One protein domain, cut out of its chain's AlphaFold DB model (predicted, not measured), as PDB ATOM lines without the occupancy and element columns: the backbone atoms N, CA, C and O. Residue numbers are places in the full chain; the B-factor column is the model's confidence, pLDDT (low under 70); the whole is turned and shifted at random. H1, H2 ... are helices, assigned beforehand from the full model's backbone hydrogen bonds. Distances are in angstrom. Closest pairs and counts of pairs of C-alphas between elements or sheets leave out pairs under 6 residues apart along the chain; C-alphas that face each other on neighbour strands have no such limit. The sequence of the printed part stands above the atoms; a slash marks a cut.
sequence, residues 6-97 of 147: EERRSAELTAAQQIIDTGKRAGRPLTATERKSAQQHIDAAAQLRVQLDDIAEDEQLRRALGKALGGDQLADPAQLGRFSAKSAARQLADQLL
ATOM      1  N   GLU A   6     113.874  68.549  89.505       83.44
ATOM      2  CA  GLU A   6     112.556  69.205  89.445       83.44
ATOM      3  C   GLU A   6     111.565  68.446  88.549       83.44
ATOM      4  O   GLU A   6     110.415  68.195  88.927       83.44
ATOM      5  N   GLU A   7     112.006  68.006  87.370       86.56
ATOM      6  CA  GLU A   7     111.164  67.208  86.473       86.56
ATOM      7  C   GLU A   7     110.815  65.850  87.091       86.56
ATOM      8  O   GLU A   7     109.681  65.387  86.982       86.56
ATOM      9  N   ARG A   8     111.752  65.227  87.815       84.81
ATOM     10  CA  ARG A   8     111.484  63.992  88.564       84.81
ATOM     11  C   ARG A   8     110.455  64.217  89.666       84.81
ATOM     12  O   ARG A   8     109.489  63.467  89.752       84.81
ATOM     13  N   ARG A   9     110.607  65.276  90.464       88.06
ATOM     14  CA  ARG A   9     109.660  65.615  91.535       88.06
ATOM     15  C   ARG A   9     108.253  65.856  90.987       88.06
ATOM     16  O   ARG A   9     107.277  65.368  91.556       88.06
ATOM     17  N   SER A  10     108.136  66.597  89.887       88.31
ATOM     18  CA  SER A  10     106.835  66.868  89.266       88.31
ATOM     19  C   SER A  10     106.195  65.611  88.661       88.31
ATOM     20  O   SER A  10     104.979  65.435  88.779       88.31
ATOM     21  N   ALA A  11     106.991  64.697  88.097       87.12
ATOM     22  CA  ALA A  11     106.510  63.400  87.621       87.12
ATOM     23  C   ALA A  11     105.950  62.531  88.764       87.12
ATOM     24  O   ALA A  11     104.852  61.991  88.629       87.12
ATOM     25  N   GLU A  12     106.646  62.459  89.905       85.25
ATOM     26  CA  GLU A  12     106.189  61.712  91.089       85.25
ATOM     27  C   GLU A  12     104.858  62.259  91.635       85.25
ATOM     28  O   GLU A  12     103.909  61.508  91.872       85.25
ATOM     29  N   LEU A  13     104.725  63.586  91.752       84.88
ATOM     30  CA  LEU A  13     103.467  64.210  92.182       84.88
ATOM     31  C   LEU A  13     102.327  63.966  91.186       84.88
ATOM     32  O   LEU A  13     101.188  63.728  91.591       84.88
ATOM     33  N   THR A  14     102.630  63.982  89.887       90.44
ATOM     34  CA  THR A  14     101.648  63.678  88.839       90.44
ATOM     35  C   THR A  14     101.175  62.226  88.933       90.44
ATOM     36  O   THR A  14      99.975  61.971  88.829       90.44
ATOM     37  N   ALA A  15     102.080  61.279  89.192       84.44
ATOM     38  CA  ALA A  15     101.735  59.871  89.389       84.44
ATOM     39  C   ALA A  15     100.837  59.669  90.623       84.44
ATOM     40  O   ALA A  15      99.797  59.012  90.532       84.44
ATOM     41  N   ALA A  16     101.169  60.306  91.753       81.75
ATOM     42  CA  ALA A  16     100.324  60.283  92.949       81.75
ATOM     43  C   ALA A  16      98.918  60.847  92.667       81.75
ATOM     44  O   ALA A  16      97.909  60.248  93.052       81.75
ATOM     45  N   GLN A  17      98.845  61.971  91.949       87.69
ATOM     46  CA  GLN A  17      97.585  62.616  91.583       87.69
ATOM     47  C   GLN A  17      96.715  61.710  90.702       87.69
ATOM     48  O   GLN A  17      95.517  61.591  90.948       87.69
ATOM     49  N   GLN A  18      97.306  61.019  89.724       88.69
ATOM     50  CA  GLN A  18      96.581  60.087  88.853       88.69
ATOM     51  C   GLN A  18      95.946  58.930  89.633       88.69
ATOM     52  O   GLN A  18      94.811  58.540  89.345       88.69
ATOM     53  N   ILE A  19      96.637  58.401  90.647       85.62
ATOM     54  CA  ILE A  19      96.099  57.337  91.506       85.62
ATOM     55  C   ILE A  19      94.889  57.856  92.295       85.62
ATOM     56  O   ILE A  19      93.834  57.217  92.322       85.62
ATOM     57  N   ILE A  20      95.011  59.049  92.883       84.69
ATOM     58  CA  ILE A  20      93.921  59.696  93.626       84.69
ATOM     59  C   ILE A  20      92.723  59.967  92.707       84.69
ATOM     60  O   ILE A  20      91.580  59.674  93.069       84.69
ATOM     61  N   ASP A  21      92.971  60.488  91.508       88.75
ATOM     62  CA  ASP A  21      91.928  60.805  90.535       88.75
ATOM     63  C   ASP A  21      91.242  59.547  89.997       88.75
ATOM     64  O   ASP A  21      90.040  59.575  89.732       88.75
ATOM     65  N   THR A  22      91.956  58.423  89.906       86.38
ATOM     66  CA  THR A  22      91.362  57.121  89.565       86.38
ATOM     67  C   THR A  22      90.336  56.699  90.618       86.38
ATOM     68  O   THR A  22      89.215  56.329  90.266       86.38
ATOM     69  N   GLY A  23      90.663  56.841  91.909       82.56
ATOM     70  CA  GLY A  23      89.718  56.583  93.002       82.56
ATOM     71  C   GLY A  23      88.501  57.516  92.962       82.56
ATOM     72  O   GLY A  23      87.361  57.055  93.045       82.56
ATOM     73  N   LYS A  24      88.731  58.817  92.733       86.00
ATOM     74  CA  LYS A  24      87.658  59.819  92.599       86.00
ATOM     75  C   LYS A  24      86.720  59.520  91.430       86.00
ATOM     76  O   LYS A  24      85.508  59.555  91.610       86.00
ATOM     77  N   ARG A  25      87.263  59.202  90.246       88.00
ATOM     78  CA  ARG A  25      86.471  58.861  89.047       88.00
ATOM     79  C   ARG A  25      85.660  57.586  89.238       88.00
ATOM     80  O   ARG A  25      84.543  57.501  88.744       88.00
ATOM     81  N   ALA A  26      86.203  56.620  89.970       87.00
ATOM     82  CA  ALA A  26      85.502  55.390  90.311       87.00
ATOM     83  C   ALA A  26      84.444  55.576  91.420       87.00
ATOM     84  O   ALA A  26      83.770  54.610  91.770       87.00
ATOM     85  N   GLY A  27      84.305  56.781  91.995       87.19
ATOM     86  CA  GLY A  27      83.316  57.081  93.033       87.19
ATOM     87  C   GLY A  27      83.504  56.269  94.318       87.19
ATOM     88  O   GLY A  27      82.561  56.116  95.091       87.19
ATOM     89  N   ARG A  28      84.706  55.722  94.541       88.56
ATOM     90  CA  ARG A  28      85.018  54.854  95.680       88.56
ATOM     91  C   ARG A  28      86.217  55.382  96.464       88.56
ATOM     92  O   ARG A  28      87.079  56.054  95.896       88.56
ATOM     93  N   PRO A  29      86.333  55.044  97.759       84.75
ATOM     94  CA  PRO A  29      87.572  55.281  98.479       84.75
ATOM     95  C   PRO A  29      88.740  54.530  97.822       84.75
ATOM     96  O   PRO A  29      88.577  53.474  97.197       84.75
ATOM     97  N   LEU A  30      89.939  55.082  97.996       82.38
ATOM     98  CA  LEU A  30      91.180  54.449  97.566       82.38
ATOM     99  C   LEU A  30      91.394  53.135  98.326       82.38
ATOM    100  O   LEU A  30      91.314  53.082  99.563       82.38
ATOM    101  N   THR A  31      91.717  52.081  97.580       90.38
ATOM    102  CA  THR A  31      92.133  50.799  98.156       90.38
ATOM    103  C   THR A  31      93.417  50.967  98.971       90.38
ATOM    104  O   THR A  31      94.136  51.960  98.846       90.38
ATOM    105  N   ALA A  32      93.719  49.996  99.836       85.44
ATOM    106  CA  ALA A  32      94.955  50.007 100.620       85.44
ATOM    107  C   ALA A  32      96.206  50.070  99.724       85.44
ATOM    108  O   ALA A  32      97.142  50.807 100.026       85.44
ATOM    109  N   THR A  33      96.190  49.354  98.595       89.19
ATOM    110  CA  THR A  33      97.287  49.337  97.623       89.19
ATOM    111  C   THR A  33      97.454  50.691  96.939       89.19
ATOM    112  O   THR A  33      98.558  51.222  96.924       89.19
ATOM    113  N   GLU A  34      96.366  51.300  96.458       84.56
ATOM    114  CA  GLU A  34      96.407  52.627  95.822       84.56
ATOM    115  C   GLU A  34      96.877  53.712  96.796       84.56
ATOM    116  O   GLU A  34      97.706  54.543  96.435       84.56
ATOM    117  N   ARG A  35      96.409  53.682  98.051       83.94
ATOM    118  CA  ARG A  35      96.906  54.594  99.093       83.94
ATOM    119  C   ARG A  35      98.397  54.415  99.334       83.94
ATOM    120  O   ARG A  35      99.109  55.409  99.410       83.94
ATOM    121  N   LYS A  36      98.868  53.170  99.441       89.50
ATOM    122  CA  LYS A  36     100.289  52.878  99.645       89.50
ATOM    123  C   LYS A  36     101.134  53.382  98.474       89.50
ATOM    124  O   LYS A  36     102.148  54.025  98.711       89.50
ATOM    125  N   SER A  37     100.705  53.142  97.237       85.12
ATOM    126  CA  SER A  37     101.417  53.615  96.045       85.12
ATOM    127  C   SER A  37     101.415  55.141  95.938       85.12
ATOM    128  O   SER A  37     102.465  55.732  95.715       85.12
ATOM    129  N   ALA A  38     100.276  55.801  96.174       83.88
ATOM    130  CA  ALA A  38     100.217  57.263  96.201       83.88
ATOM    131  C   ALA A  38     101.131  57.846  97.291       83.88
ATOM    132  O   ALA A  38     101.848  58.809  97.033       83.88
ATOM    133  N   GLN A  39     101.160  57.230  98.479       85.38
ATOM    134  CA  GLN A  39     102.046  57.651  99.561       85.38
ATOM    135  C   GLN A  39     103.524  57.501  99.181       85.38
ATOM    136  O   GLN A  39     104.293  58.424  99.403       85.38
ATOM    137  N   GLN A  40     103.913  56.395  98.543       89.25
ATOM    138  CA  GLN A  40     105.292  56.188  98.083       89.25
ATOM    139  C   GLN A  40     105.751  57.272  97.100       89.25
ATOM    140  O   GLN A  40     106.862  57.780  97.232       89.25
ATOM    141  N   HIS A  41     104.894  57.658  96.153       86.62
ATOM    142  CA  HIS A  41     105.186  58.749  95.219       86.62
ATOM    143  C   HIS A  41     105.303  60.108  95.932       86.62
ATOM    144  O   HIS A  41     106.182  60.910  95.617       86.62
ATOM    145  N   ILE A  42     104.457  60.365  96.937       85.38
ATOM    146  CA  ILE A  42     104.537  61.579  97.764       85.38
ATOM    147  C   ILE A  42     105.845  61.609  98.566       85.38
ATOM    148  O   ILE A  42     106.523  62.638  98.585       85.38
ATOM    149  N   ASP A  43     106.226  60.490  99.183       86.94
ATOM    150  CA  ASP A  43     107.456  60.378  99.970       86.94
ATOM    151  C   ASP A  43     108.699  60.558  99.079       86.94
ATOM    152  O   ASP A  43     109.628  61.283  99.444       86.94
ATOM    153  N   ALA A  44     108.698  59.981  97.873       83.19
ATOM    154  CA  ALA A  44     109.762  60.173  96.886       83.19
ATOM    155  C   ALA A  44     109.872  61.642  96.434       83.19
ATOM    156  O   ALA A  44     110.970  62.204  96.390       83.19
ATOM    157  N   ALA A  45     108.742  62.303  96.164       83.44
ATOM    158  CA  ALA A  45     108.719  63.725  95.830       83.44
ATOM    159  C   ALA A  45     109.223  64.611  96.985       83.44
ATOM    160  O   ALA A  45     109.870  65.634  96.739       83.44
ATOM    161  N   ALA A  46     108.954  64.227  98.237       84.62
ATOM    162  CA  ALA A  46     109.462  64.922  99.418       84.62
ATOM    163  C   ALA A  46     110.987  64.778  99.554       84.62
ATOM    164  O   ALA A  46     111.666  65.772  99.805       84.62
ATOM    165  N   GLN A  47     111.540  63.587  99.316       86.06
ATOM    166  CA  GLN A  47     112.993  63.372  99.317       86.06
ATOM    167  C   GLN A  47     113.699  64.180  98.223       86.06
ATOM    168  O   GLN A  47     114.734  64.793  98.478       86.06
ATOM    169  N   LEU A  48     113.124  64.231  97.018       85.94
ATOM    170  CA  LEU A  48     113.661  65.046  95.923       85.94
ATOM    171  C   LEU A  48     113.642  66.542  96.255       85.94
ATOM    172  O   LEU A  48     114.552  67.263  95.862       85.94
ATOM    173  N   ARG A  49     112.630  67.007  96.997       80.69
ATOM    174  CA  ARG A  49     112.582  68.389  97.480       80.69
ATOM    175  C   ARG A  49     113.715  68.691  98.460       80.69
ATOM    176  O   ARG A  49     114.358  69.714  98.290       80.69
ATOM    177  N   VAL A  50     113.979  67.810  99.425       81.19
ATOM    178  CA  VAL A  50     115.103  67.990 100.363       81.19
ATOM    179  C   VAL A  50     116.421  68.119  99.598       81.19
ATOM    180  O   VAL A  50     117.169  69.052  99.836       81.19
ATOM    181  N   GLN A  51     116.652  67.273  98.591       81.56
ATOM    182  CA  GLN A  51     117.859  67.365  97.760       81.56
ATOM    183  C   GLN A  51     117.960  68.685  96.980       81.56
ATOM    184  O   GLN A  51     119.056  69.201  96.784       81.56
ATOM    185  N   LEU A  52     116.836  69.223  96.499       78.38
ATOM    186  CA  LEU A  52     116.803  70.524  95.824       78.38
ATOM    187  C   LEU A  52     117.100  71.673  96.793       78.38
ATOM    188  O   LEU A  52     117.848  72.584  96.437       78.38
ATOM    189  N   ASP A  53     116.543  71.605  98.002       77.50
ATOM    190  CA  ASP A  53     116.769  72.587  99.061       77.50
ATOM    191  C   ASP A  53     118.251  72.556  99.507       77.50
ATOM    192  O   ASP A  53     118.888  73.608  99.536       77.50
ATOM    193  N   ASP A  54     118.848  71.372  99.695       77.94
ATOM    194  CA  ASP A  54     120.274  71.201 100.033       77.94
ATOM    195  C   ASP A  54     121.202  71.829  98.973       77.94
ATOM    196  O   ASP A  54     122.163  72.528  99.299       77.94
ATOM    197  N   ILE A  55     120.905  71.626  97.682       77.00
ATOM    198  CA  ILE A  55     121.678  72.225  96.577       77.00
ATOM    199  C   ILE A  55     121.582  73.756  96.611       77.00
ATOM    200  O   ILE A  55     122.575  74.451  96.365       77.00
ATOM    201  N   ALA A  56     120.395  74.292  96.903       75.25
ATOM    202  CA  ALA A  56     120.183  75.731  96.993       75.25
ATOM    203  C   ALA A  56     120.910  76.338  98.205       75.25
ATOM    204  O   ALA A  56     121.512  77.409  98.082       75.25
ATOM    205  N   GLU A  57     120.893  75.658  99.352       73.25
ATOM    206  CA  GLU A  57     121.621  76.060 100.559       73.25
ATOM    207  C   GLU A  57     123.138  76.042 100.335       73.25
ATOM    208  O   GLU A  57     123.815  77.028 100.641       73.25
ATOM    209  N   ASP A  58     123.671  74.994  99.704       72.38
ATOM    210  CA  ASP A  58     125.088  74.899  99.337       72.38
ATOM    211  C   ASP A  58     125.525  76.046  98.415       72.38
ATOM    212  O   ASP A  58     126.608  76.627  98.577       72.38
ATOM    213  N   GLU A  59     124.693  76.413  97.439       73.12
ATOM    214  CA  GLU A  59     124.988  77.532  96.549       73.12
ATOM    215  C   GLU A  59     124.963  78.875  97.295       73.12
ATOM    216  O   GLU A  59     125.841  79.724  97.088       73.12
ATOM    217  N   GLN A  60     124.003  79.071  98.202       72.75
ATOM    218  CA  GLN A  60     123.942  80.261  99.051       72.75
ATOM    219  C   GLN A  60     125.155  80.358  99.977       72.75
ATOM    220  O   GLN A  60     125.758  81.432 100.062       72.75
ATOM    221  N   LEU A  61     125.566  79.251 100.598       73.19
ATOM    222  CA  LEU A  61     126.763  79.173 101.432       73.19
ATOM    223  C   LEU A  61     128.020  79.508 100.631       73.19
ATOM    224  O   LEU A  61     128.828  80.324 101.073       73.19
ATOM    225  N   ARG A  62     128.172  78.964  99.418       72.12
ATOM    226  CA  ARG A  62     129.304  79.292  98.534       72.12
ATOM    227  C   ARG A  62     129.325  80.763  98.138       72.12
ATOM    228  O   ARG A  62     130.391  81.376  98.144       72.12
ATOM    229  N   ARG A  63     128.169  81.357  97.829       73.12
ATOM    230  CA  ARG A  63     128.071  82.796  97.522       73.12
ATOM    231  C   ARG A  63     128.370  83.661  98.746       73.12
ATOM    232  O   ARG A  63     129.073  84.661  98.612       73.12
ATOM    233  N   ALA A  64     127.862  83.298  99.922       69.56
ATOM    234  CA  ALA A  64     128.134  84.002 101.174       69.56
ATOM    235  C   ALA A  64     129.622  83.924 101.538       69.56
ATOM    236  O   ALA A  64     130.240  84.946 101.831       69.56
ATOM    237  N   LEU A  65     130.222  82.740 101.406       71.75
ATOM    238  CA  LEU A  65     131.643  82.512 101.634       71.75
ATOM    239  C   LEU A  65     132.510  83.271 100.619       71.75
ATOM    240  O   LEU A  65     133.468  83.919 101.018       71.75
ATOM    241  N   GLY A  66     132.150  83.276  99.331       72.00
ATOM    242  CA  GLY A  66     132.847  84.060  98.302       72.00
ATOM    243  C   GLY A  66     132.767  85.576  98.526       72.00
ATOM    244  O   GLY A  66     133.733  86.294  98.271       72.00
ATOM    245  N   LYS A  67     131.648  86.076  99.067       69.94
ATOM    246  CA  LYS A  67     131.524  87.476  99.508       69.94
ATOM    247  C   LYS A  67     132.360  87.760 100.760       69.94
ATOM    248  O   LYS A  67     133.025  88.788 100.811       69.94
ATOM    249  N   ALA A  68     132.349  86.861 101.743       63.19
ATOM    250  CA  ALA A  68     133.086  87.012 103.000       63.19
ATOM    251  C   ALA A  68     134.610  86.892 102.822       63.19
ATOM    252  O   ALA A  68     135.366  87.601 103.479       63.19
ATOM    253  N   LEU A  69     135.065  86.038 101.900       66.44
ATOM    254  CA  LEU A  69     136.469  85.916 101.487       66.44
ATOM    255  C   LEU A  69     136.909  87.037 100.531       66.44
ATOM    256  O   LEU A  69     138.061  87.054 100.108       66.44
ATOM    257  N   GLY A  70     136.017  87.983 100.216       57.06
ATOM    258  CA  GLY A  70     136.355  89.199  99.491       57.06
ATOM    259  C   GLY A  70     136.714  88.938  98.034       57.06
ATOM    260  O   GLY A  70     137.844  89.198  97.628       57.06
ATOM    261  N   GLY A  71     135.735  88.506  97.233       55.16
ATOM    262  CA  GLY A  71     135.840  88.347  95.773       55.16
ATOM    263  C   GLY A  71     136.252  89.591  94.956       55.16
ATOM    264  O   GLY A  71     136.083  89.573  93.745       55.16
ATOM    265  N   ASP A  72     136.779  90.643  95.588       51.00
ATOM    266  CA  ASP A  72     137.326  91.848  94.947       51.00
ATOM    267  C   ASP A  72     138.469  92.524  95.753       51.00
ATOM    268  O   ASP A  72     138.932  93.603  95.403       51.00
ATOM    269  N   GLN A  73     138.952  91.934  96.861       47.94
ATOM    270  CA  GLN A  73     139.904  92.605  97.781       47.94
ATOM    271  C   GLN A  73     141.257  91.904  97.949       47.94
ATOM    272  O   GLN A  73     142.111  92.372  98.701       47.94
ATOM    273  N   LEU A  74     141.516  90.835  97.195       49.53
ATOM    274  CA  LEU A  74     142.827  90.169  97.170       49.53
ATOM    275  C   LEU A  74     143.897  90.931  96.361       49.53
ATOM    276  O   LEU A  74     145.020  90.451  96.239       49.53
ATOM    277  N   ALA A  75     143.576  92.111  95.824       50.06
ATOM    278  CA  ALA A  75     144.519  92.933  95.067       50.06
ATOM    279  C   ALA A  75     145.373  93.877  95.937       50.06
ATOM    280  O   ALA A  75     146.339  94.438  95.424       50.06
ATOM    281  N   ASP A  76     145.058  94.052  97.229       47.16
ATOM    282  CA  ASP A  76     145.766  95.012  98.086       47.16
ATOM    283  C   ASP A  76     146.454  94.334  99.294       47.16
ATOM    284  O   ASP A  76     145.809  94.020 100.304       47.16
ATOM    285  N   PRO A  77     147.781  94.107  99.234       53.38
ATOM    286  CA  PRO A  77     148.527  93.471 100.316       53.38
ATOM    287  C   PRO A  77     148.564  94.299 101.613       53.38
ATOM    288  O   PRO A  77     148.932  93.761 102.659       53.38
ATOM    289  N   ALA A  78     148.145  95.572 101.597       54.62
ATOM    290  CA  ALA A  78     148.067  96.396 102.803       54.62
ATOM    291  C   ALA A  78     146.852  96.063 103.696       54.62
ATOM    292  O   ALA A  78     146.877  96.346 104.898       54.62
ATOM    293  N   GLN A  79     145.793  95.448 103.149       49.59
ATOM    294  CA  GLN A  79     144.579  95.111 103.912       49.59
ATOM    295  C   GLN A  79     144.584  93.694 104.504       49.59
ATOM    296  O   GLN A  79     143.857  93.437 105.467       49.59
ATOM    297  N   LEU A  80     145.464  92.807 104.030       51.91
ATOM    298  CA  LEU A  80     145.645  91.456 104.585       51.91
ATOM    299  C   LEU A  80     146.068  91.469 106.066       51.91
ATOM    300  O   LEU A  80     145.694  90.577 106.819       51.91
ATOM    301  N   GLY A  81     146.759  92.521 106.523       50.28
ATOM    302  CA  GLY A  81     147.100  92.699 107.942       50.28
ATOM    303  C   GLY A  81     145.908  93.046 108.849       50.28
ATOM    304  O   GLY A  81     146.027  92.963 110.071       50.28
ATOM    305  N   ARG A  82     144.755  93.432 108.279       53.03
ATOM    306  CA  ARG A  82     143.520  93.767 109.015       53.03
ATOM    307  C   ARG A  82     142.458  92.668 108.957       53.03
ATOM    308  O   ARG A  82     141.436  92.793 109.635       53.03
ATOM    309  N   PHE A  83     142.701  91.584 108.216       51.94
ATOM    310  CA  PHE A  83     141.892  90.365 108.262       51.94
ATOM    311  C   PHE A  83     142.142  89.633 109.588       51.94
ATOM    312  O   PHE A  83     142.835  88.625 109.680       51.94
ATOM    313  N   SER A  84     141.583  90.172 110.670       55.06
ATOM    314  CA  SER A  84     141.484  89.440 111.924       55.06
ATOM    315  C   SER A  84     140.431  88.352 111.738       55.06
ATOM    316  O   SER A  84     139.275  88.660 111.459       55.06
ATOM    317  N   ALA A  85     140.784  87.085 111.968       55.31
ATOM    318  CA  ALA A  85     139.837  85.962 112.010       55.31
ATOM    319  C   ALA A  85     138.585  86.247 112.878       55.31
ATOM    320  O   ALA A  85     137.528  85.650 112.691       55.31
ATOM    321  N   LYS A  86     138.683  87.219 113.796       53.09
ATOM    322  CA  LYS A  86     137.602  87.705 114.651       53.09
ATOM    323  C   LYS A  86     136.508  88.493 113.914       53.09
ATOM    324  O   LYS A  86     135.359  88.411 114.336       53.09
ATOM    325  N   SER A  87     136.811  89.245 112.849       54.78
ATOM    326  CA  SER A  87     135.784  89.959 112.064       54.78
ATOM    327  C   SER A  87     135.047  89.017 111.113       54.78
ATOM    328  O   SER A  87     133.823  89.085 111.037       54.78
ATOM    329  N   ALA A  88     135.763  88.074 110.495       55.66
ATOM    330  CA  ALA A  88     135.170  87.017 109.675       55.66
ATOM    331  C   ALA A  88     134.248  86.103 110.503       55.66
ATOM    332  O   ALA A  88     133.117  85.841 110.103       55.66
ATOM    333  N   ALA A  89     134.677  85.696 111.705       54.22
ATOM    334  CA  ALA A  89     133.844  84.902 112.611       54.22
ATOM    335  C   ALA A  89     132.585  85.656 113.074       54.22
ATOM    336  O   ALA A  89     131.528  85.051 113.225       54.22
ATOM    337  N   ARG A  90     132.676  86.977 113.274       54.31
ATOM    338  CA  ARG A  90     131.535  87.798 113.703       54.31
ATOM    339  C   ARG A  90     130.536  88.038 112.572       54.31
ATOM    340  O   ARG A  90     129.342  87.974 112.817       54.31
ATOM    341  N   GLN A  91     131.011  88.230 111.342       55.00
ATOM    342  CA  GLN A  91     130.149  88.350 110.162       55.00
ATOM    343  C   GLN A  91     129.478  87.025 109.790       55.00
ATOM    344  O   GLN A  91     128.307  87.031 109.424       55.00
ATOM    345  N   LEU A  92     130.173  85.892 109.941       55.47
ATOM    346  CA  LEU A  92     129.555  84.571 109.805       55.47
ATOM    347  C   LEU A  92     128.518  84.319 110.907       55.47
ATOM    348  O   LEU A  92     127.438  83.824 110.611       55.47
ATOM    349  N   ALA A  93     128.803  84.702 112.157       56.19
ATOM    350  CA  ALA A  93     127.850  84.568 113.258       56.19
ATOM    351  C   ALA A  93     126.595  85.440 113.069       56.19
ATOM    352  O   ALA A  93     125.493  84.953 113.300       56.19
ATOM    353  N   ASP A  94     126.743  86.681 112.592       53.53
ATOM    354  CA  ASP A  94     125.611  87.576 112.302       53.53
ATOM    355  C   ASP A  94     124.806  87.147 111.058       53.53
ATOM    356  O   ASP A  94     123.637  87.503 110.935       53.53
ATOM    357  N   GLN A  95     125.400  86.380 110.133       55.97
ATOM    358  CA  GLN A  95     124.696  85.837 108.961       55.97
ATOM    359  C   GLN A  95     124.038  84.474 109.225       55.97
ATOM    360  O   GLN A  95     122.995  84.190 108.641       55.97
ATOM    361  N   LEU A  96     124.616  83.642 110.099       52.16
ATOM    362  CA  LEU A  96     124.069  82.330 110.482       52.16
ATOM    363  C   LEU A  96     122.974  82.423 111.550       52.16
ATOM    364  O   LEU A  96     122.128  81.536 111.636       52.16
ATOM    365  N   LEU A  97     122.969  83.479 112.363       50.22
ATOM    366  CA  LEU A  97     121.892  83.751 113.309       50.22
ATOM    367  C   LEU A  97     120.987  84.840 112.728       50.22
ATOM    368  O   LEU A  97     121.317  86.020 112.840       50.22
TER     369      LEU A  97
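This is residues 6 to 97 of the 147 residues of an uncharacterized protein of Nocardioides sp. GY 10127 (UniProt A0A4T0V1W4). A long rod is built along one helix, H2: H1 folds back beside its first part as a helical hairpin, and past its other end a long loop turns back to the short H3, which is near H2. The printed part has 92 residues with three named helices, H1, H2, H3 in chain order, and no named strand; the class is all helix. It is extended, with a radius of gyration of the C-alphas of 24.2 A and spans of 76 by 23 by 15 A.

H1, residues 6 to 25, begins at C-alpha 6 (112.556, 69.205, 89.445) and is 28.1 A long. H2, residues 32 to 68, measures 53.2 A. H3, residues 85 to 96, measures 16.3 A and ends at C-alpha 96 (124.069, 82.330, 110.482).

H1 and H2 touch as a hairpin, opposite ways at a shallow tilt of 25 degrees; their closest C-alphas, of Ala 16 and Ala 38, are 4.4 A apart. H2 and H3 are close but not clearly touching, the closest C-alphas, of Ala 68 and Ala 88, being 7.0 A apart. They run opposite ways at a shallow tilt of 33 degrees, only just short of steep. H1 and H3 are apart. In H1, H2 and H3 every O i to N i+4 pair is within hydrogen-bond range.

The C-alphas farthest apart, of Gly 27 and Ala 78, are 76.4 A apart. The printed part has no cut. The link from H2 to H3, 16 residues, is long, and residues 72 to 82 stand free, as do residues 53 to 60 of H2. The pLDDT is under 70 at residue 64 and residues 67 to 97.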